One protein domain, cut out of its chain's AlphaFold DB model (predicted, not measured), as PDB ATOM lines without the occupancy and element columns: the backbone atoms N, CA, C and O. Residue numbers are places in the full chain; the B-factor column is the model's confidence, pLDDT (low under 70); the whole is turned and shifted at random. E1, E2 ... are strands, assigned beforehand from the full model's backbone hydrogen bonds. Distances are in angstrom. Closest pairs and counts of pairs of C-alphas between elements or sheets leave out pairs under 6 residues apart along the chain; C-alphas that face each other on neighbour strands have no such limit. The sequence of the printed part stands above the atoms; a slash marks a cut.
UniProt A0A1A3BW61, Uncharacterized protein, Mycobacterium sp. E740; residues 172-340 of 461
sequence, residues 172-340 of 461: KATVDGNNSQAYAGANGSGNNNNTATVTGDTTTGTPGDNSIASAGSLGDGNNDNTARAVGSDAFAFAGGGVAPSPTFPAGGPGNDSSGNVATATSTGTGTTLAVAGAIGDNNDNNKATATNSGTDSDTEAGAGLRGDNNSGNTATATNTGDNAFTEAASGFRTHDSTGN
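AT A GLANCE: This is residues 172 to 340 of the 461 residues of an uncharacterized protein of Mycobacterium sp. E740 (UniProt A0A1A3BW61). Little regular structure: the chain winds in stacked turns, a solenoid whose parallel sheets E1 E3 E5 E7 and E2 E4 E6 E8 lie face to face as a sandwich. Of 169 printed residues, 46 are in nine named strands, E1 to E9 in order; the class is all strand, with no named helix. It is compact, radius of gyration of the C-alphas 14.2 A, spanning 39 by 29 by 25 A.

IN THESE COORDINATES: E1 is residues 172-175, from C-alpha 172 (207.427, 347.807, 313.712); E2 is 181-184, E3 195-199, E4 212-217, E5 226-231, E6 234-240, 18.8 A long, E7 261-266, E8 272-276 and E9 328-330, ending at C-alpha 330 (200.895, 323.171, 318.640).

HOW THE PARTS SIT: E5 and E7 run parallel at 2 degrees, N 264 and O 228 within hydrogen-bond range at 2.7 A. The closest C-alphas of E7 and E8, Ala 264 and Ala 274, are 5.0 A apart. E9 pairs with no named strand.

THE WHOLE: The printed part has no cut. Links E3 to E4, E6 to E7 and E8 to E9 are long. pLDDT is under 70 in 49 residues.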
ATOM      1  N   LYS A 172     208.437 347.247 314.609       98.62
ATOM      2  CA  LYS A 172     207.427 347.807 313.712       98.62
ATOM      3  C   LYS A 172     206.016 347.459 314.179       98.62
ATOM      4  O   LYS A 172     205.568 346.337 313.994       98.62
ATOM      5  N   ALA A 173     205.297 348.445 314.708       97.75
ATOM      6  CA  ALA A 173     203.870 348.360 314.999       97.75
ATOM      7  C   ALA A 173     203.063 349.076 313.907       97.75
ATOM      8  O   ALA A 173     203.427 350.158 313.435       97.75
ATOM      9  N   THR A 174     201.961 348.489 313.464       98.44
ATOM     10  CA  THR A 174     201.100 349.065 312.425       98.44
ATOM     11  C   THR A 174     199.653 348.657 312.659       98.44
ATOM     12  O   THR A 174     199.397 347.488 312.895       98.44
ATOM     13  N   VAL A 175     198.722 349.604 312.560       96.50
ATOM     14  CA  VAL A 175     197.275 349.390 312.606       96.50
ATOM     15  C   VAL A 175     196.601 350.211 311.513       96.50
ATOM     16  O   VAL A 175     196.865 351.410 311.402       96.50
ATOM     17  N   ASP A 176     195.716 349.583 310.737       94.62
ATOM     18  CA  ASP A 176     194.855 350.260 309.754       94.62
ATOM     19  C   ASP A 176     193.344 350.165 310.026       94.62
ATOM     20  O   ASP A 176     192.591 350.854 309.346       94.62
ATOM     21  N   GLY A 177     192.901 349.379 311.011       91.44
ATOM     22  CA  GLY A 177     191.497 349.332 311.437       91.44
ATOM     23  C   GLY A 177     191.189 350.160 312.682       91.44
ATOM     24  O   GLY A 177     192.089 350.567 313.423       91.44
ATOM     25  N   ASN A 178     189.907 350.422 312.905       92.88
ATOM     26  CA  ASN A 178     189.367 351.168 314.038       92.88
ATOM     27  C   ASN A 178     189.397 350.323 315.326       92.88
ATOM     28  O   ASN A 178     189.362 349.096 315.278       92.88
ATOM     29  N   ASN A 179     189.485 350.968 316.491       94.38
ATOM     30  CA  ASN A 179     189.508 350.364 317.836       94.38
ATOM     31  C   ASN A 179     190.613 349.302 318.069       94.38
ATOM     32  O   ASN A 179     190.585 348.572 319.057       94.38
ATOM     33  N   SER A 180     191.585 349.218 317.158       96.12
ATOM     34  CA  SER A 180     192.523 348.099 317.017       96.12
ATOM     35  C   SER A 180     193.927 348.416 317.526       96.12
ATOM     36  O   SER A 180     194.296 349.584 317.599       96.12
ATOM     37  N   GLN A 181     194.733 347.409 317.869       96.75
ATOM     38  CA  GLN A 181     195.970 347.588 318.646       96.75
ATOM     39  C   GLN A 181     197.165 346.807 318.070       96.75
ATOM     40  O   GLN A 181     197.035 345.638 317.730       96.75
ATOM     41  N   ALA A 182     198.358 347.401 318.004       97.19
ATOM     42  CA  ALA A 182     199.598 346.707 317.641       97.19
ATOM     43  C   ALA A 182     200.734 347.009 318.630       97.19
ATOM     44  O   ALA A 182     201.063 348.172 318.844       97.19
ATOM     45  N   TYR A 183     201.392 345.982 319.166       96.31
ATOM     46  CA  TYR A 183     202.523 346.081 320.097       96.31
ATOM     47  C   TYR A 183     203.724 345.320 319.532       96.31
ATOM     48  O   TYR A 183     203.619 344.131 319.279       96.31
ATOM     49  N   ALA A 184     204.859 345.973 319.301       97.19
ATOM     50  CA  ALA A 184     206.061 345.353 318.745       97.19
ATOM     51  C   ALA A 184     207.283 345.747 319.580       97.19
ATOM     52  O   ALA A 184     207.661 346.917 319.580       97.19
ATOM     53  N   GLY A 185     207.900 344.810 320.301       94.88
ATOM     54  CA  GLY A 185     209.002 345.111 321.220       94.88
ATOM     55  C   GLY A 185     208.645 346.097 322.339       94.88
ATOM     56  O   GLY A 185     209.504 346.873 322.755       94.88
ATOM     57  N   ALA A 186     207.376 346.166 322.749       92.31
ATOM     58  CA  ALA A 186     206.876 347.164 323.695       92.31
ATOM     59  C   ALA A 186     206.827 346.638 325.142       92.31
ATOM     60  O   ALA A 186     206.585 345.457 325.357       92.31
ATOM     61  N   ASN A 187     206.957 347.521 326.136       89.50
ATOM     62  CA  ASN A 187     206.814 347.237 327.573       89.50
ATOM     63  C   ASN A 187     207.794 346.172 328.114       89.50
ATOM     64  O   ASN A 187     207.400 345.242 328.815       89.50
ATOM     65  N   GLY A 188     209.071 346.318 327.771       89.50
ATOM     66  CA  GLY A 188     210.185 345.450 328.170       89.50
ATOM     67  C   GLY A 188     211.501 345.976 327.592       89.50
ATOM     68  O   GLY A 188     211.502 347.048 326.984       89.50
ATOM     69  N   SER A 189     212.612 345.268 327.768       91.31
ATOM     70  CA  SER A 189     213.953 345.688 327.334       91.31
ATOM     71  C   SER A 189     214.658 344.655 326.452       91.31
ATOM     72  O   SER A 189     214.471 343.455 326.590       91.31
ATOM     73  N   GLY A 190     215.508 345.111 325.532       93.88
ATOM     74  CA  GLY A 190     216.246 344.234 324.616       93.88
ATOM     75  C   GLY A 190     215.376 343.518 323.574       93.88
ATOM     76  O   GLY A 190     215.851 342.572 322.949       93.88
ATOM     77  N   ASN A 191     214.136 343.966 323.364       95.38
ATOM     78  CA  ASN A 191     213.221 343.389 322.385       95.38
ATOM     79  C   ASN A 191     213.447 344.033 321.006       95.38
ATOM     80  O   ASN A 191     213.014 345.169 320.776       95.38
ATOM     81  N   ASN A 192     214.133 343.358 320.079       96.94
ATOM     82  CA  ASN A 192     214.497 343.926 318.773       96.94
ATOM     83  C   ASN A 192     213.776 343.259 317.594       96.94
ATOM     84  O   ASN A 192     213.367 342.107 317.652       96.94
ATOM     85  N   ASN A 193     213.688 343.994 316.484       97.75
ATOM     86  CA  ASN A 193     213.230 343.551 315.159       97.75
ATOM     87  C   ASN A 193     211.769 343.056 315.083       97.75
ATOM     88  O   ASN A 193     211.298 342.721 313.995       97.75
ATOM     89  N   ASN A 194     211.027 343.053 316.194       97.50
ATOM     90  CA  ASN A 194     209.677 342.506 316.250       97.50
ATOM     91  C   ASN A 194     208.714 343.285 315.343       97.50
ATOM     92  O   ASN A 194     208.783 344.513 315.241       97.50
ATOM     93  N   THR A 195     207.768 342.592 314.711       98.56
ATOM     94  CA  THR A 195     206.769 343.198 313.821       98.56
ATOM     95  C   THR A 195     205.355 342.811 314.236       98.56
ATOM     96  O   THR A 195     204.968 341.655 314.120       98.56
ATOM     97  N   ALA A 196     204.552 343.793 314.648       97.25
ATOM     98  CA  ALA A 196     203.123 343.645 314.900       97.25
ATOM     99  C   ALA A 196     202.318 344.455 313.880       97.25
ATOM    100  O   ALA A 196     202.565 345.642 313.664       97.25
ATOM    101  N   THR A 197     201.362 343.820 313.212       98.31
ATOM    102  CA  THR A 197     200.544 344.463 312.175       98.31
ATOM    103  C   THR A 197     199.085 344.057 312.316       98.31
ATOM    104  O   THR A 197     198.782 342.878 312.218       98.31
ATOM    105  N   VAL A 198     198.202 345.038 312.487       96.06
ATOM    106  CA  VAL A 198     196.767 344.943 312.218       96.06
ATOM    107  C   VAL A 198     196.476 345.639 310.886       96.06
ATOM    108  O   VAL A 198     196.836 346.804 310.697       96.06
ATOM    109  N   THR A 199     195.778 344.976 309.974       95.50
ATOM    110  CA  THR A 199     195.232 345.590 308.749       95.50
ATOM    111  C   THR A 199     193.801 345.137 308.517       95.50
ATOM    112  O   THR A 199     193.411 344.104 309.039       95.50
ATOM    113  N   GLY A 200     193.023 345.851 307.701       86.81
ATOM    114  CA  GLY A 200     191.821 345.247 307.112       86.81
ATOM    115  C   GLY A 200     192.182 344.060 306.230       86.81
ATOM    116  O   GLY A 200     193.309 343.986 305.726       86.81
ATOM    117  N   ASP A 201     191.238 343.142 306.043       86.62
ATOM    118  CA  ASP A 201     191.357 342.189 304.957       86.62
ATOM    119  C   ASP A 201     191.018 342.903 303.651       86.62
ATOM    120  O   ASP A 201     189.874 343.249 303.357       86.62
ATOM    121  N   THR A 202     192.043 343.113 302.834       82.88
ATOM    122  CA  THR A 202     191.890 343.680 301.493       82.88
ATOM    123  C   THR A 202     191.164 342.744 300.521       82.88
ATOM    124  O   THR A 202     190.896 343.163 299.398       82.88
ATOM    125  N   THR A 203     190.885 341.496 300.916       78.69
ATOM    126  CA  THR A 203     190.270 340.460 300.072       78.69
ATOM    127  C   THR A 203     188.743 340.528 300.111       78.69
ATOM    128  O   THR A 203     188.127 340.706 299.061       78.69
ATOM    129  N   THR A 204     188.123 340.466 301.294       81.56
ATOM    130  CA  THR A 204     186.676 340.703 301.479       81.56
ATOM    131  C   THR A 204     186.322 342.183 301.593       81.56
ATOM    132  O   THR A 204     185.169 342.562 301.387       81.56
ATOM    133  N   GLY A 205     187.297 343.039 301.915       84.56
ATOM    134  CA  GLY A 205     187.058 344.432 302.290       84.56
ATOM    135  C   GLY A 205     186.628 344.602 303.749       84.56
ATOM    136  O   GLY A 205     186.378 345.737 304.165       84.56
ATOM    137  N   THR A 206     186.565 343.515 304.528       84.00
ATOM    138  CA  THR A 206     186.338 343.551 305.977       84.00
ATOM    139  C   THR A 206     187.422 344.427 306.622       84.00
ATOM    140  O   THR A 206     188.618 344.186 306.411       84.00
ATOM    141  N   PRO A 207     187.044 345.499 307.347       87.06
ATOM    142  CA  PRO A 207     187.999 346.472 307.863       87.06
ATOM    143  C   PRO A 207     188.872 345.836 308.952       87.06
ATOM    144  O   PRO A 207     188.650 344.706 309.363       87.06
ATOM    145  N   GLY A 208     189.927 346.515 309.396       87.56
ATOM    146  CA  GLY A 208     190.900 345.909 310.317       87.56
ATOM    147  C   GLY A 208     190.463 345.939 311.773       87.56
ATOM    148  O   GLY A 208     191.331 346.125 312.617       87.56
ATOM    149  N   ASP A 209     189.159 345.964 312.035       91.94
ATOM    150  CA  ASP A 209     188.574 346.638 313.193       91.94
ATOM    151  C   ASP A 209     188.507 345.735 314.431       91.94
ATOM    152  O   ASP A 209     188.383 344.524 314.326       91.94
ATOM    153  N   ASN A 210     188.597 346.330 315.625       92.38
ATOM    154  CA  ASN A 210     188.656 345.648 316.931       92.38
ATOM    155  C   ASN A 210     189.804 344.613 317.099       92.38
ATOM    156  O   ASN A 210     189.830 343.863 318.075       92.38
ATOM    157  N   SER A 211     190.760 344.582 316.171       94.38
ATOM    158  CA  SER A 211     191.807 343.567 316.041       94.38
ATOM    159  C   SER A 211     193.083 343.907 316.824       94.38
ATOM    160  O   SER A 211     193.396 345.076 317.056       94.38
ATOM    161  N   ILE A 212     193.869 342.902 317.227       95.00
ATOM    162  CA  ILE A 212     195.094 343.059 318.033       95.00
ATOM    163  C   ILE A 212     196.274 342.282 317.434       95.00
ATOM    164  O   ILE A 212     196.140 341.117 317.087       95.00
ATOM    165  N   ALA A 213     197.466 342.878 317.392       96.06
ATOM    166  CA  ALA A 213     198.728 342.185 317.122       96.06
ATOM    167  C   ALA A 213     199.768 342.480 318.225       96.06
ATOM    168  O   ALA A 213     199.980 343.638 318.566       96.06
ATOM    169  N   SER A 214     200.462 341.475 318.763       95.75
ATOM    170  CA  SER A 214     201.536 341.646 319.759       95.75
ATOM    171  C   SER A 214     202.754 340.795 319.409       95.75
ATOM    172  O   SER A 214     202.647 339.579 319.362       95.75
ATOM    173  N   ALA A 215     203.909 341.400 319.162       96.69
ATOM    174  CA  ALA A 215     205.144 340.712 318.803       96.69
ATOM    175  C   ALA A 215     206.262 341.070 319.789       96.69
ATOM    176  O   ALA A 215     206.585 342.255 319.932       96.69
ATOM    177  N   GLY A 216     206.833 340.074 320.471       94.50
ATOM    178  CA  GLY A 216     207.963 340.214 321.399       94.50
ATOM    179  C   GLY A 216     207.814 341.363 322.394       94.50
ATOM    180  O   GLY A 216     208.748 342.128 322.604       94.50
ATOM    181  N   SER A 217     206.604 341.570 322.908       92.25
ATOM    182  CA  SER A 217     206.261 342.673 323.813       92.25
ATOM    183  C   SER A 217     205.921 342.109 325.187       92.25
ATOM    184  O   SER A 217     205.454 340.984 325.251       92.25
ATOM    185  N   LEU A 218     206.085 342.890 326.258       88.62
ATOM    186  CA  LEU A 218     205.922 342.490 327.664       88.62
ATOM    187  C   LEU A 218     206.953 341.425 328.085       88.62
ATOM    188  O   LEU A 218     206.781 340.242 327.814       88.62
ATOM    189  N   GLY A 219     208.003 341.851 328.789       89.88
ATOM    190  CA  GLY A 219     209.176 341.019 329.102       89.88
ATOM    191  C   GLY A 219     210.376 341.343 328.211       89.88
ATOM    192  O   GLY A 219     210.257 342.157 327.291       89.88
ATOM    193  N   ASP A 220     211.530 340.753 328.508       91.31
ATOM    194  CA  ASP A 220     212.834 341.202 328.006       91.31
ATOM    195  C   ASP A 220     213.465 340.202 327.014       91.31
ATOM    196  O   ASP A 220     213.178 339.016 327.054       91.31
ATOM    197  N   GLY A 221     214.334 340.652 326.106       94.19
ATOM    198  CA  GLY A 221     215.099 339.763 325.209       94.19
ATOM    199  C   GLY A 221     214.308 339.092 324.072       94.19
ATOM    200  O   GLY A 221     214.852 338.268 323.338       94.19
ATOM    201  N   ASN A 222     213.045 339.454 323.855       95.62
ATOM    202  CA  ASN A 222     212.205 338.866 322.810       95.62
ATOM    203  C   ASN A 222     212.535 339.466 321.437       95.62
ATOM    204  O   ASN A 222     212.230 340.630 321.161       95.62
ATOM    205  N   ASN A 223     213.155 338.680 320.557       96.62
ATOM    206  CA  ASN A 223     213.733 339.173 319.305       96.62
ATOM    207  C   ASN A 223     213.089 338.556 318.050       96.62
ATOM    208  O   ASN A 223     212.687 337.397 318.040       96.62
ATOM    209  N   ASP A 224     213.009 339.334 316.969       96.94
ATOM    210  CA  ASP A 224     212.630 338.882 315.617       96.94
ATOM    211  C   ASP A 224     211.212 338.271 315.475       96.94
ATOM    212  O   ASP A 224     210.877 337.680 314.446       96.94
ATOM    213  N   ASN A 225     210.332 338.451 316.466       96.31
ATOM    214  CA  ASN A 225     208.983 337.882 316.445       96.31
ATOM    215  C   ASN A 225     208.033 338.628 315.492       96.31
ATOM    216  O   ASN A 225     208.144 339.839 315.289       96.31
ATOM    217  N   THR A 226     207.032 337.933 314.943       98.19
ATOM    218  CA  THR A 226     206.062 338.503 313.993       98.19
ATOM    219  C   THR A 226     204.616 338.138 314.333       98.19
ATOM    220  O   THR A 226     204.221 336.980 314.233       98.19
ATOM    221  N   ALA A 227     203.796 339.141 314.646       96.44
ATOM    222  CA  ALA A 227     202.356 339.012 314.853       96.44
ATOM    223  C   ALA A 227     201.569 339.779 313.782       96.44
ATOM    224  O   ALA A 227     201.798 340.970 313.552       96.44
ATOM    225  N   ARG A 228     200.608 339.119 313.136       97.75
ATOM    226  CA  ARG A 228     199.783 339.718 312.081       97.75
ATOM    227  C   ARG A 228     198.304 339.430 312.310       97.75
ATOM    228  O   ARG A 228     197.890 338.300 312.117       97.75
ATOM    229  N   ALA A 229     197.521 340.438 312.658       93.94
ATOM    230  CA  ALA A 229     196.068 340.400 312.585       93.94
ATOM    231  C   ALA A 229     195.595 341.056 311.276       93.94
ATOM    232  O   ALA A 229     196.142 342.067 310.834       93.94
ATOM    233  N   VAL A 230     194.597 340.471 310.628       93.19
ATOM    234  CA  VAL A 230     194.036 340.938 309.355       93.19
ATOM    235  C   VAL A 230     192.517 340.856 309.459       93.19
ATOM    236  O   VAL A 230     192.025 339.863 309.972       93.19
ATOM    237  N   GLY A 231     191.788 341.863 308.987       91.62
ATOM    238  CA  GLY A 231     190.327 341.936 309.067       91.62
ATOM    239  C   GLY A 231     189.785 342.217 310.476       91.62
ATOM    240  O   GLY A 231     190.527 342.726 311.325       91.62
ATOM    241  N   SER A 232     188.495 341.946 310.702       88.25
ATOM    242  CA  SER A 232     187.753 342.379 311.898       88.25
ATOM    243  C   SER A 232     187.780 341.333 313.005       88.25
ATOM    244  O   SER A 232     187.509 340.166 312.758       88.25
ATOM    245  N   ASP A 233     188.041 341.745 314.242       88.94
ATOM    246  CA  ASP A 233     188.063 340.861 315.409       88.94
ATOM    247  C   ASP A 233     189.128 339.736 315.275       88.94
ATOM    248  O   ASP A 233     188.935 338.595 315.701       88.94
ATOM    249  N   ALA A 234     190.286 340.069 314.692       92.06
ATOM    250  CA  ALA A 234     191.472 339.224 314.551       92.06
ATOM    251  C   ALA A 234     192.563 339.565 315.586       92.06
ATOM    252  O   ALA A 234     192.903 340.720 315.812       92.06
ATOM    253  N   PHE A 235     193.186 338.556 316.184       93.31
ATOM    254  CA  PHE A 235     194.039 338.664 317.364       93.31
ATOM    255  C   PHE A 235     195.286 337.790 317.179       93.31
ATOM    256  O   PHE A 235     195.167 336.576 317.089       93.31
ATOM    257  N   ALA A 236     196.486 338.365 317.112       94.25
ATOM    258  CA  ALA A 236     197.738 337.640 316.880       94.25
ATOM    259  C   ALA A 236     198.786 337.963 317.958       94.25
ATOM    260  O   ALA A 236     199.067 339.137 318.182       94.25
ATOM    261  N   PHE A 237     199.418 336.967 318.589       94.06
ATOM    262  CA  PHE A 237     200.490 337.203 319.574       94.06
ATOM    263  C   PHE A 237     201.683 336.266 319.347       94.06
ATOM    264  O   PHE A 237     201.503 335.056 319.268       94.06
ATOM    265  N   ALA A 238     202.889 336.815 319.224       94.19
ATOM    266  CA  ALA A 238     204.093 336.108 318.803       94.19
ATOM    267  C   ALA A 238     205.293 336.483 319.686       94.19
ATOM    268  O   ALA A 238     205.812 337.590 319.553       94.19
ATOM    269  N   GLY A 239     205.745 335.577 320.554       88.44
ATOM    270  CA  GLY A 239     206.859 335.816 321.479       88.44
ATOM    271  C   GLY A 239     206.580 336.887 322.540       88.44
ATOM    272  O   GLY A 239     205.708 337.748 322.382       88.44
ATOM    273  N   GLY A 240     207.348 336.856 323.626       82.88
ATOM    274  CA  GLY A 240     207.117 337.720 324.779       82.88
ATOM    275  C   GLY A 240     205.764 337.474 325.443       82.88
ATOM    276  O   GLY A 240     205.112 336.449 325.253       82.88
ATOM    277  N   GLY A 241     205.342 338.418 326.263       74.75
ATOM    278  CA  GLY A 241     204.117 338.361 327.035       74.75
ATOM    279  C   GLY A 241     202.855 338.860 326.332       74.75
ATOM    280  O   GLY A 241     202.834 339.396 325.222       74.75
ATOM    281  N   VAL A 242     201.756 338.735 327.069       79.50
ATOM    282  CA  VAL A 242     200.459 339.340 326.743       79.50
ATOM    283  C   VAL A 242     199.904 340.011 327.995       79.50
ATOM    284  O   VAL A 242     200.140 339.543 329.111       79.50
ATOM    285  N   ALA A 243     199.183 341.120 327.837       70.19
ATOM    286  CA  ALA A 243     198.622 341.836 328.978       70.19
ATOM    287  C   ALA A 243     197.512 341.002 329.658       70.19
ATOM    288  O   ALA A 243     196.792 340.289 328.953       70.19
ATOM    289  N   PRO A 244     197.324 341.103 330.991       59.38
ATOM    290  CA  PRO A 244     196.214 340.453 331.683       59.38
ATOM    291  C   PRO A 244     194.866 340.859 331.071       59.38
ATOM    292  O   PRO A 244     194.472 342.024 331.129       59.38
ATOM    293  N   SER A 245     194.160 339.903 330.470       66.62
ATOM    294  CA  SER A 245     192.901 340.137 329.750       66.62
ATOM    295  C   SER A 245     191.902 338.994 329.978       66.62
ATOM    296  O   SER A 245     192.294 337.940 330.476       66.62
ATOM    297  N   PRO A 246     190.619 339.132 329.596       51.75
ATOM    298  CA  PRO A 246     189.671 338.014 329.638       51.75
ATOM    299  C   PRO A 246     190.121 336.797 328.809       51.75
ATOM    300  O   PRO A 246     189.868 335.664 329.208       51.75
ATOM    301  N   THR A 247     190.825 337.021 327.694       55.09
ATOM    302  CA  THR A 247     191.407 335.974 326.834       55.09
ATOM    303  C   THR A 247     192.690 335.378 327.417       55.09
ATOM    304  O   THR A 247     192.973 334.200 327.209       55.09
ATOM    305  N   PHE A 248     193.457 336.167 328.178       64.56
ATOM    306  CA  PHE A 248     194.697 335.743 328.832       64.56
ATOM    307  C   PHE A 248     194.770 336.264 330.285       64.56
ATOM    308  O   PHE A 248     195.515 337.205 330.567       64.56
ATOM    309  N   PRO A 249     194.030 335.675 331.250       56.97
ATOM    310  CA  PRO A 249     193.953 336.227 332.612       56.97
ATOM    311  C   PRO A 249     195.270 336.112 333.385       56.97
ATOM    312  O   PRO A 249     195.617 336.988 334.169       56.97
ATOM    313  N   ALA A 250     196.027 335.047 333.112       54.66
ATOM    314  CA  ALA A 250     197.418 334.879 333.526       54.66
ATOM    315  C   ALA A 250     198.376 335.303 332.397       54.66
ATOM    316  O   ALA A 250     199.318 334.577 332.075       54.66
ATOM    317  N   GLY A 251     198.066 336.414 331.726       61.66
ATOM    318  CA  GLY A 251     199.017 337.152 330.905       61.66
ATOM    319  C   GLY A 251     200.090 337.768 331.801       61.66
ATOM    320  O   GLY A 251     199.800 338.274 332.884       61.66
ATOM    321  N   GLY A 252     201.336 337.675 331.368       71.19
ATOM    322  CA  GLY A 252     202.520 338.160 332.064       71.19
ATOM    323  C   GLY A 252     203.669 338.255 331.066       71.19
ATOM    324  O   GLY A 252     203.462 337.903 329.900       71.19
ATOM    325  N   PRO A 253     204.848 338.743 331.484       76.00
ATOM    326  CA  PRO A 253     206.011 338.766 330.612       76.00
ATOM    327  C   PRO A 253     206.410 337.349 330.177       76.00
ATOM    328  O   PRO A 253     206.210 336.385 330.914       76.00
ATOM    329  N   GLY A 254     206.973 337.255 328.979       83.94
ATOM    330  CA  GLY A 254     207.847 336.159 328.565       83.94
ATOM    331  C   GLY A 254     209.176 336.765 328.127       83.94
ATOM    332  O   GLY A 254     209.179 337.899 327.639       83.94
ATOM    333  N   ASN A 255     210.281 336.067 328.350       88.56
ATOM    334  CA  ASN A 255     211.625 336.569 328.071       88.56
ATOM    335  C   ASN A 255     212.341 335.739 327.001       88.56
ATOM    336  O   ASN A 255     211.949 334.610 326.713       88.56
ATOM    337  N   ASP A 256     213.391 336.303 326.403       92.62
ATOM    338  CA  ASP A 256     214.351 335.640 325.506       92.62
ATOM    339  C   ASP A 256     213.722 334.819 324.353       92.62
ATOM    340  O   ASP A 256     214.374 333.989 323.729       92.62
ATOM    341  N   SER A 257     212.444 335.058 324.039       92.06
ATOM    342  CA  SER A 257     211.654 334.239 323.121       92.06
ATOM    343  C   SER A 257     211.778 334.791 321.705       92.06
ATOM    344  O   SER A 257     211.316 335.908 321.422       92.06
ATOM    345  N   SER A 258     212.431 334.041 320.815       93.06
ATOM    346  CA  SER A 258     212.876 334.544 319.513       93.06
ATOM    347  C   SER A 258     212.167 333.918 318.306       93.06
ATOM    348  O   SER A 258     211.739 332.766 318.318       93.06
ATOM    349  N   GLY A 259     212.029 334.689 317.222       90.69
ATOM    350  CA  GLY A 259     211.614 334.183 315.906       90.69
ATOM    351  C   GLY A 259     210.191 333.607 315.807       90.69
ATOM    352  O   GLY A 259     209.872 332.946 314.817       90.69
ATOM    353  N   ASN A 260     209.323 333.831 316.796       93.75
ATOM    354  CA  ASN A 260     207.966 333.280 316.805       93.75
ATOM    355  C   ASN A 260     207.053 333.988 315.795       93.75
ATOM    356  O   ASN A 260     207.184 335.191 315.560       93.75
ATOM    357  N   VAL A 261     206.076 333.269 315.230       96.00
ATOM    358  CA  VAL A 261     205.188 333.796 314.178       96.00
ATOM    359  C   VAL A 261     203.719 333.460 314.435       96.00
ATOM    360  O   VAL A 261     203.317 332.306 314.333       96.00
ATOM    361  N   ALA A 262     202.887 334.480 314.662       94.19
ATOM    362  CA  ALA A 262     201.434 334.350 314.776       94.19
ATOM    363  C   ALA A 262     200.698 335.157 313.707       94.19
ATOM    364  O   ALA A 262     201.022 336.313 313.438       94.19
ATOM    365  N   THR A 263     199.685 334.559 313.086       95.75
ATOM    366  CA  THR A 263     198.897 335.186 312.019       95.75
ATOM    367  C   THR A 263     197.413 334.896 312.188       95.75
ATOM    368  O   THR A 263     197.001 333.768 311.981       95.75
ATOM    369  N   ALA A 264     196.616 335.905 312.527       92.12
ATOM    370  CA  ALA A 264     195.163 335.849 312.545       92.12
ATOM    371  C   ALA A 264     194.566 336.622 311.370       92.12
ATOM    372  O   ALA A 264     195.007 337.728 311.071       92.12
ATOM    373  N   THR A 265     193.579 336.043 310.691       91.81
ATOM    374  CA  THR A 265     193.077 336.564 309.412       91.81
ATOM    375  C   THR A 265     191.553 336.510 309.353       91.81
ATOM    376  O   THR A 265     191.016 335.578 308.780       91.81
ATOM    377  N   SER A 266     190.846 337.460 309.965       86.38
ATOM    378  CA  SER A 266     189.390 337.437 310.094       86.38
ATOM    379  C   SER A 266     188.626 338.105 308.935       86.38
ATOM    380  O   SER A 266     188.459 339.322 308.928       86.38
ATOM    381  N   THR A 267     188.157 337.351 307.937       77.19
ATOM    382  CA  THR A 267     187.466 337.923 306.765       77.19
ATOM    383  C   THR A 267     185.925 337.877 306.811       77.19
ATOM    384  O   THR A 267     185.307 338.731 306.170       77.19
ATOM    385  N   GLY A 268     185.316 336.973 307.595       70.06
ATOM    386  CA  GLY A 268     183.864 336.887 307.854       70.06
ATOM    387  C   GLY A 268     183.386 337.714 309.057       70.06
ATOM    388  O   GLY A 268     184.061 338.657 309.472       70.06
ATOM    389  N   THR A 269     182.236 337.358 309.648       69.00
ATOM    390  CA  THR A 269     181.908 337.794 311.022       69.00
ATOM    391  C   THR A 269     182.567 336.857 312.048       69.00
ATOM    392  O   THR A 269     182.971 335.751 311.700       69.00
ATOM    393  N   GLY A 270     182.760 337.289 313.301       70.44
ATOM    394  CA  GLY A 270     183.357 336.460 314.364       70.44
ATOM    395  C   GLY A 270     184.882 336.587 314.544       70.44
ATOM    396  O   GLY A 270     185.538 337.384 313.883       70.44
ATOM    397  N   THR A 271     185.441 335.838 315.506       79.06
ATOM    398  CA  THR A 271     186.721 336.178 316.170       79.06
ATOM    399  C   THR A 271     187.873 335.205 315.908       79.06
ATOM    400  O   THR A 271     187.785 334.031 316.266       79.06
ATOM    401  N   THR A 272     189.009 335.728 315.435       86.25
ATOM    402  CA  THR A 272     190.176 334.980 314.916       86.25
ATOM    403  C   THR A 272     191.399 335.142 315.816       86.25
ATOM    404  O   THR A 272     191.779 336.272 316.066       86.25
ATOM    405  N   LEU A 273     192.038 334.084 316.341       90.06
ATOM    406  CA  LEU A 273     192.971 334.207 317.488       90.06
ATOM    407  C   LEU A 273     194.269 333.393 317.357       90.06
ATOM    408  O   LEU A 273     194.345 332.327 317.935       90.06
ATOM    409  N   ALA A 274     195.311 333.888 316.689       91.50
ATOM    410  CA  ALA A 274     196.600 333.209 316.510       91.50
ATOM    411  C   ALA A 274     197.602 333.493 317.652       91.50
ATOM    412  O   ALA A 274     197.767 334.642 318.059       91.50
ATOM    413  N   VAL A 275     198.328 332.492 318.168       90.38
ATOM    414  CA  VAL A 275     199.218 332.675 319.333       90.38
ATOM    415  C   VAL A 275     200.442 331.725 319.334       90.38
ATOM    416  O   VAL A 275     200.285 330.514 319.465       90.38
ATOM    417  N   ALA A 276     201.668 332.247 319.193       90.12
ATOM    418  CA  ALA A 276     202.925 331.486 319.036       90.12
ATOM    419  C   ALA A 276     204.026 331.951 319.995       90.12
ATOM    420  O   ALA A 276     204.302 333.142 320.066       90.12
ATOM    421  N   GLY A 277     204.683 331.028 320.704       80.69
ATOM    422  CA  GLY A 277     205.803 331.326 321.614       80.69
ATOM    423  C   GLY A 277     205.519 332.373 322.695       80.69
ATOM    424  O   GLY A 277     206.446 332.925 323.272       80.69
ATOM    425  N   ALA A 278     204.253 332.732 322.900       75.38
ATOM    426  CA  ALA A 278     203.868 333.814 323.783       75.38
ATOM    427  C   ALA A 278     203.646 333.277 325.200       75.38
ATOM    428  O   ALA A 278     202.943 332.278 325.372       75.38
ATOM    429  N   ILE A 279     204.132 334.034 326.189       75.25
ATOM    430  CA  ILE A 279     204.101 333.783 327.637       75.25
ATOM    431  C   ILE A 279     205.080 332.672 328.061       75.25
ATOM    432  O   ILE A 279     204.848 331.506 327.764       75.25
ATOM    433  N   GLY A 280     206.105 333.025 328.842       76.69
ATOM    434  CA  GLY A 280     207.207 332.131 329.243       76.69
ATOM    435  C   GLY A 280     208.505 332.410 328.477       76.69
ATOM    436  O   GLY A 280     208.512 333.264 327.586       76.69
ATOM    437  N   ASP A 281     209.580 331.706 328.829       82.06
ATOM    438  CA  ASP A 281     210.956 332.125 328.527       82.06
ATOM    439  C   ASP A 281     211.685 331.200 327.523       82.06
ATOM    440  O   ASP A 281     211.460 329.995 327.488       82.06
ATOM    441  N   ASN A 282     212.578 331.739 326.684       85.50
ATOM    442  CA  ASN A 282     213.263 331.000 325.598       85.50
ATOM    443  C   ASN A 282     212.303 330.240 324.652       85.50
ATOM    444  O   ASN A 282     212.638 329.178 324.117       85.50
ATOM    445  N   ASN A 283     211.074 330.727 324.473       85.69
ATOM    446  CA  ASN A 283     210.139 330.113 323.545       85.69
ATOM    447  C   ASN A 283     210.535 330.528 322.126       85.69
ATOM    448  O   ASN A 283     210.243 331.637 321.692       85.69
ATOM    449  N   ASP A 284     211.200 329.635 321.401       87.31
ATOM    450  CA  ASP A 284     211.879 329.919 320.142       87.31
ATOM    451  C   ASP A 284     211.204 329.301 318.906       87.31
ATOM    452  O   ASP A 284     210.809 328.135 318.884       87.31
ATOM    453  N   ASN A 285     211.168 330.052 317.805       85.81
ATOM    454  CA  ASN A 285     210.791 329.583 316.463       85.81
ATOM    455  C   ASN A 285     209.390 328.939 316.361       85.81
ATOM    456  O   ASN A 285     209.136 328.112 315.483       85.81
ATOM    457  N   ASN A 286     208.473 329.304 317.256       85.94
ATOM    458  CA  ASN A 286     207.142 328.711 317.352       85.94
ATOM    459  C   ASN A 286     206.127 329.390 316.408       85.94
ATOM    460  O   ASN A 286     206.329 330.538 315.999       85.94
ATOM    461  N   LYS A 287     205.009 328.731 316.061       91.56
ATOM    462  CA  LYS A 287     204.111 329.175 314.972       91.56
ATOM    463  C   LYS A 287     202.601 329.038 315.251       91.56
ATOM    464  O   LYS A 287     202.167 328.144 315.966       91.56
ATOM    465  N   ALA A 288     201.811 329.938 314.649       88.19
ATOM    466  CA  ALA A 288     200.375 330.157 314.864       88.19
ATOM    467  C   ALA A 288     199.637 330.763 313.643       88.19
ATOM    468  O   ALA A 288     200.198 331.657 313.001       88.19
ATOM    469  N   THR A 289     198.422 330.321 313.261       89.81
ATOM    470  CA  THR A 289     197.772 330.690 311.964       89.81
ATOM    471  C   THR A 289     196.204 330.662 311.897       89.81
ATOM    472  O   THR A 289     195.620 330.057 311.001       89.81
ATOM    473  N   ALA A 290     195.487 331.385 312.768       86.31
ATOM    474  CA  ALA A 290     194.023 331.627 312.718       86.31
ATOM    475  C   ALA A 290     193.468 332.226 311.387       86.31
ATOM    476  O   ALA A 290     194.063 333.172 310.862       86.31
ATOM    477  N   THR A 291     192.297 331.790 310.863       85.75
ATOM    478  CA  THR A 291     191.761 332.264 309.545       85.75
ATOM    479  C   THR A 291     190.216 332.228 309.360       85.75
ATOM    480  O   THR A 291     189.673 331.157 309.130       85.75
ATOM    481  N   ASN A 292     189.529 333.387 309.313       78.62
ATOM    482  CA  ASN A 292     188.075 333.540 309.072       78.62
ATOM    483  C   ASN A 292     187.620 333.767 307.633       78.62
ATOM    484  O   ASN A 292     188.284 334.475 306.881       78.62
ATOM    485  N   SER A 293     186.412 333.292 307.336       67.25
ATOM    486  CA  SER A 293     185.555 333.537 306.177       67.25
ATOM    487  C   SER A 293     184.061 333.700 306.513       67.25
ATOM    488  O   SER A 293     183.403 334.485 305.831       67.25
ATOM    489  N   GLY A 294     183.509 333.019 307.528       61.12
ATOM    490  CA  GLY A 294     182.049 332.950 307.740       61.12
ATOM    491  C   GLY A 294     181.334 332.091 306.672       61.12
ATOM    492  O   GLY A 294     181.961 331.680 305.700       61.12
ATOM    493  N   THR A 295     180.046 331.751 306.810       58.78
ATOM    494  CA  THR A 295     179.027 332.222 307.776       58.78
ATOM    495  C   THR A 295     178.901 331.325 309.025       58.78
ATOM    496  O   THR A 295     178.397 330.216 308.934       58.78
ATOM    497  N   ASP A 296     179.385 331.677 310.225       56.94
ATOM    498  CA  ASP A 296     179.729 333.028 310.690       56.94
ATOM    499  C   ASP A 296     180.749 333.160 311.869       56.94
ATOM    500  O   ASP A 296     180.677 334.161 312.575       56.94
ATOM    501  N   SER A 297     181.709 332.245 312.145       58.06
ATOM    502  CA  SER A 297     182.836 332.612 313.063       58.06
ATOM    503  C   SER A 297     184.067 331.701 313.108       58.06
ATOM    504  O   SER A 297     183.961 330.494 313.296       58.06
ATOM    505  N   ASP A 298     185.275 332.264 313.062       55.88
ATOM    506  CA  ASP A 298     186.466 331.468 312.755       55.88
ATOM    507  C   ASP A 298     187.725 331.959 313.510       55.88
ATOM    508  O   ASP A 298     187.944 333.162 313.629       55.88
ATOM    509  N   THR A 299     188.573 331.053 314.019       57.28
ATOM    510  CA  THR A 299     189.376 331.238 315.252       57.28
ATOM    511  C   THR A 299     190.884 330.866 315.151       57.28
ATOM    512  O   THR A 299     191.380 330.569 314.072       57.28
ATOM    513  N   GLU A 300     191.611 330.912 316.279       71.38
ATOM    514  CA  GLU A 300     192.627 329.909 316.729       71.38
ATOM    515  C   GLU A 300     194.174 329.976 316.560       71.38
ATOM    516  O   GLU A 300     194.755 330.242 315.519       71.38
ATOM    517  N   ALA A 301     194.828 329.614 317.675       58.22
ATOM    518  CA  ALA A 301     196.176 329.924 318.161       58.22
ATOM    519  C   ALA A 301     197.400 329.520 317.277       58.22
ATOM    520  O   ALA A 301     197.527 330.041 316.178       58.22
ATOM    521  N   GLY A 302     198.407 328.724 317.660       67.69
ATOM    522  CA  GLY A 302     198.498 327.911 318.858       67.69
ATOM    523  C   GLY A 302     199.519 326.784 318.866       67.69
ATOM    524  O   GLY A 302     199.140 325.723 319.346       67.69
ATOM    525  N   ALA A 303     200.809 327.024 318.596       57.72
ATOM    526  CA  ALA A 303     201.677 327.174 319.767       57.72
ATOM    527  C   ALA A 303     203.125 327.597 319.560       57.72
ATOM    528  O   ALA A 303     203.763 327.240 318.583       57.72
ATOM    529  N   GLY A 304     203.639 328.195 320.644       60.56
ATOM    530  CA  GLY A 304     204.677 327.609 321.523       60.56
ATOM    531  C   GLY A 304     204.344 328.005 322.969       60.56
ATOM    532  O   GLY A 304     205.025 328.816 323.571       60.56
ATOM    533  N   LEU A 305     203.107 327.716 323.387       60.91
ATOM    534  CA  LEU A 305     202.197 328.782 323.859       60.91
ATOM    535  C   LEU A 305     202.146 329.001 325.382       60.91
ATOM    536  O   LEU A 305     201.138 329.497 325.894       60.91
ATOM    537  N   ARG A 306     203.134 328.469 326.099       61.91
ATOM    538  CA  ARG A 306     203.342 328.542 327.555       61.91
ATOM    539  C   ARG A 306     204.409 327.536 327.944       61.91
ATOM    540  O   ARG A 306     204.496 326.483 327.319       61.91
ATOM    541  N   GLY A 307     205.079 327.810 329.053       65.44
ATOM    542  CA  GLY A 307     206.267 327.073 329.466       65.44
ATOM    543  C   GLY A 307     207.506 327.733 328.876       65.44
ATOM    544  O   GLY A 307     207.402 328.814 328.299       65.44
ATOM    545  N   ASP A 308     208.648 327.075 329.026       72.00
ATOM    546  CA  ASP A 308     209.953 327.637 328.689       72.00
ATOM    547  C   ASP A 308     210.742 326.658 327.814       72.00
ATOM    548  O   ASP A 308     210.579 325.441 327.932       72.00
ATOM    549  N   ASN A 309     211.620 327.164 326.951       76.88
ATOM    550  CA  ASN A 309     212.360 326.364 325.966       76.88
ATOM    551  C   ASN A 309     211.430 325.610 324.981       76.88
ATOM    552  O   ASN A 309     211.805 324.563 324.445       76.88
ATOM    553  N   ASN A 310     210.207 326.102 324.727       72.38
ATOM    554  CA  ASN A 310     209.386 325.583 323.628       72.38
ATOM    555  C   ASN A 310     210.063 325.975 322.314       72.38
ATOM    556  O   ASN A 310     210.089 327.154 321.976       72.38
ATOM    557  N   SER A 311     210.608 325.009 321.577       72.75
ATOM    558  CA  SER A 311     211.345 325.228 320.337       72.75
ATOM    559  C   SER A 311     210.683 324.514 319.157       72.75
ATOM    560  O   SER A 311     210.586 323.287 319.133       72.75
ATOM    561  N   GLY A 312     210.241 325.272 318.149       70.75
ATOM    562  CA  GLY A 312     209.734 324.710 316.885       70.75
ATOM    563  C   GLY A 312     208.328 324.095 316.949       70.75
ATOM    564  O   GLY A 312     208.034 323.135 316.239       70.75
ATOM    565  N   ASN A 313     207.456 324.646 317.791       73.62
ATOM    566  CA  ASN A 313     206.044 324.270 317.909       73.62
ATOM    567  C   ASN A 313     205.200 324.909 316.788       73.62
ATOM    568  O   ASN A 313     205.510 326.021 316.363       73.62
ATOM    569  N   THR A 314     204.159 324.237 316.271       79.25
ATOM    570  CA  THR A 314     203.663 324.540 314.911       79.25
ATOM    571  C   THR A 314     202.148 324.579 314.700       79.25
ATOM    572  O   THR A 314     201.522 323.531 314.627       79.25
ATOM    573  N   ALA A 315     201.664 325.769 314.311       58.69
ATOM    574  CA  ALA A 315     200.415 326.105 313.594       58.69
ATOM    575  C   ALA A 315     199.164 326.334 314.464       58.69
ATOM    576  O   ALA A 315     199.286 327.127 315.395       58.69
ATOM    577  N   THR A 316     198.000 325.732 314.182       67.88
ATOM    578  CA  THR A 316     196.652 326.103 314.663       67.88
ATOM    579  C   THR A 316     196.017 327.175 313.790       67.88
ATOM    580  O   THR A 316     196.634 328.199 313.514       67.88
ATOM    581  N   ALA A 317     194.780 326.929 313.384       66.56
ATOM    582  CA  ALA A 317     193.936 327.734 312.507       66.56
ATOM    583  C   ALA A 317     192.478 327.489 312.915       66.56
ATOM    584  O   ALA A 317     192.222 326.549 313.642       66.56
ATOM    585  N   THR A 318     191.481 328.253 312.485       66.19
ATOM    586  CA  THR A 318     190.086 327.802 312.608       66.19
ATOM    587  C   THR A 318     189.148 328.584 311.752       66.19
ATOM    588  O   THR A 318     189.404 329.750 311.503       66.19
ATOM    589  N   ASN A 319     188.027 327.937 311.466       58.97
ATOM    590  CA  ASN A 319     186.807 328.386 310.863       58.97
ATOM    591  C   ASN A 319     185.590 327.628 311.472       58.97
ATOM    592  O   ASN A 319     185.777 326.563 312.063       58.97
ATOM    593  N   THR A 320     184.405 328.250 311.521       54.62
ATOM    594  CA  THR A 320     183.066 327.648 311.744       54.62
ATOM    595  C   THR A 320     182.004 328.279 310.824       54.62
ATOM    596  O   THR A 320     180.806 328.199 311.084       54.62
ATOM    597  N   GLY A 321     182.445 328.906 309.737       65.50
ATOM    598  CA  GLY A 321     181.630 329.560 308.738       65.50
ATOM    599  C   GLY A 321     181.236 328.695 307.545       65.50
ATOM    600  O   GLY A 321     182.120 328.327 306.784       65.50
ATOM    601  N   ASP A 322     179.941 328.359 307.421       52.25
ATOM    602  CA  ASP A 322     179.349 327.324 306.548       52.25
ATOM    603  C   ASP A 322     180.256 326.882 305.392       52.25
ATOM    604  O   ASP A 322     180.499 327.652 304.458       52.25
ATOM    605  N   ASN A 323     180.709 325.620 305.419       53.25
ATOM    606  CA  ASN A 323     181.996 325.149 304.879       53.25
ATOM    607  C   ASN A 323     183.184 325.545 305.804       53.25
ATOM    608  O   ASN A 323     184.151 326.201 305.420       53.25
ATOM    609  N   ALA A 324     183.128 325.054 307.047       61.59
ATOM    610  CA  ALA A 324     183.352 325.833 308.277       61.59
ATOM    611  C   ALA A 324     184.634 325.511 309.140       61.59
ATOM    612  O   ALA A 324     184.513 325.044 310.267       61.59
ATOM    613  N   PHE A 325     185.865 325.621 308.598       54.38
ATOM    614  CA  PHE A 325     187.143 324.887 308.909       54.38
ATOM    615  C   PHE A 325     187.978 325.149 310.211       54.38
ATOM    616  O   PHE A 325     188.982 325.852 310.160       54.38
ATOM    617  N   THR A 326     187.701 324.545 311.378       59.50
ATOM    618  CA  THR A 326     188.575 324.653 312.595       59.50
ATOM    619  C   THR A 326     189.957 323.932 312.396       59.50
ATOM    620  O   THR A 326     190.113 323.177 311.439       59.50
ATOM    621  N   GLU A 327     190.951 324.121 313.287       61.59
ATOM    622  CA  GLU A 327     192.229 323.367 313.561       61.59
ATOM    623  C   GLU A 327     192.363 323.349 315.142       61.59
ATOM    624  O   GLU A 327     191.304 323.402 315.767       61.59
ATOM    625  N   ALA A 328     193.369 323.126 316.009       59.16
ATOM    626  CA  ALA A 328     194.771 323.472 316.233       59.16
ATOM    627  C   ALA A 328     195.958 322.636 315.709       59.16
ATOM    628  O   ALA A 328     195.834 321.495 315.298       59.16
ATOM    629  N   ALA A 329     197.154 323.215 315.846       55.84
ATOM    630  CA  ALA A 329     198.494 322.645 315.720       55.84
ATOM    631  C   ALA A 329     199.525 323.432 316.573       55.84
ATOM    632  O   ALA A 329     199.564 324.649 316.621       55.84
ATOM    633  N   SER A 330     200.313 322.725 317.365       57.62
ATOM    634  CA  SER A 330     200.895 323.171 318.640       57.62
ATOM    635  C   SER A 330     202.341 322.624 318.779       57.62
ATOM    636  O   SER A 330     202.877 322.182 317.772       57.62
ATOM    637  N   GLY A 331     203.142 322.698 319.852       54.91
ATOM    638  CA  GLY A 331     203.065 322.090 321.184       54.91
ATOM    639  C   GLY A 331     202.866 323.022 322.369       54.91
ATOM    640  O   GLY A 331     203.335 324.158 322.405       54.91
ATOM    641  N   PHE A 332     202.090 322.541 323.338       56.31
ATOM    642  CA  PHE A 332     201.433 323.371 324.342       56.31
ATOM    643  C   PHE A 332     201.903 323.063 325.756       56.31
ATOM    644  O   PHE A 332     201.683 321.961 326.253       56.31
ATOM    645  N   ARG A 333     202.314 324.126 326.463       48.84
ATOM    646  CA  ARG A 333     202.485 324.150 327.929       48.84
ATOM    647  C   ARG A 333     203.579 323.215 328.442       48.84
ATOM    648  O   ARG A 333     203.606 322.902 329.630       48.84
ATOM    649  N   THR A 334     204.433 322.756 327.548       50.78
ATOM    650  CA  THR A 334     205.568 321.889 327.816       50.78
ATOM    651  C   THR A 334     206.821 322.730 328.065       50.78
ATOM    652  O   THR A 334     206.836 323.941 327.843       50.78
ATOM    653  N   HIS A 335     207.860 322.090 328.594       60.12
ATOM    654  CA  HIS A 335     209.200 322.662 328.698       60.12
ATOM    655  C   HIS A 335     210.163 321.752 327.946       60.12
ATOM    656  O   HIS A 335     209.910 320.550 327.857       60.12
ATOM    657  N   ASP A 336     211.206 322.337 327.360       60.44
ATOM    658  CA  ASP A 336     212.095 321.663 326.397       60.44
ATOM    659  C   ASP A 336     211.329 321.029 325.220       60.44
ATOM    660  O   ASP A 336     211.814 320.115 324.548       60.44
ATOM    661  N   SER A 337     210.121 321.534 324.938       56.78
ATOM    662  CA  SER A 337     209.335 321.070 323.807       56.78
ATOM    663  C   SER A 337     209.892 321.650 322.515       56.78
ATOM    664  O   SER A 337     209.344 322.588 321.948       56.78
ATOM    665  N   THR A 338     210.889 320.971 321.961       53.81
ATOM    666  CA  THR A 338     210.565 320.234 320.733       53.81
ATOM    667  C   THR A 338     209.280 319.437 321.035       53.81
ATOM    668  O   THR A 338     209.310 318.561 321.891       53.81
ATOM    669  N   GLY A 339     208.090 319.817 320.584       54.88
ATOM    670  CA  GLY A 339     207.780 320.458 319.315       54.88
ATOM    671  C   GLY A 339     207.227 319.331 318.477       54.88
ATOM    672  O   GLY A 339     208.010 318.735 317.748       54.88
ATOM    673  N   ASN A 340     205.947 318.945 318.631       56.69
ATOM    674  CA  ASN A 340     204.736 319.796 318.481       56.69
ATOM    675  C   ASN A 340     203.553 319.482 319.479       56.69
ATOM    676  O   ASN A 340     203.842 319.097 320.600       56.69
TER     677      ASN A 340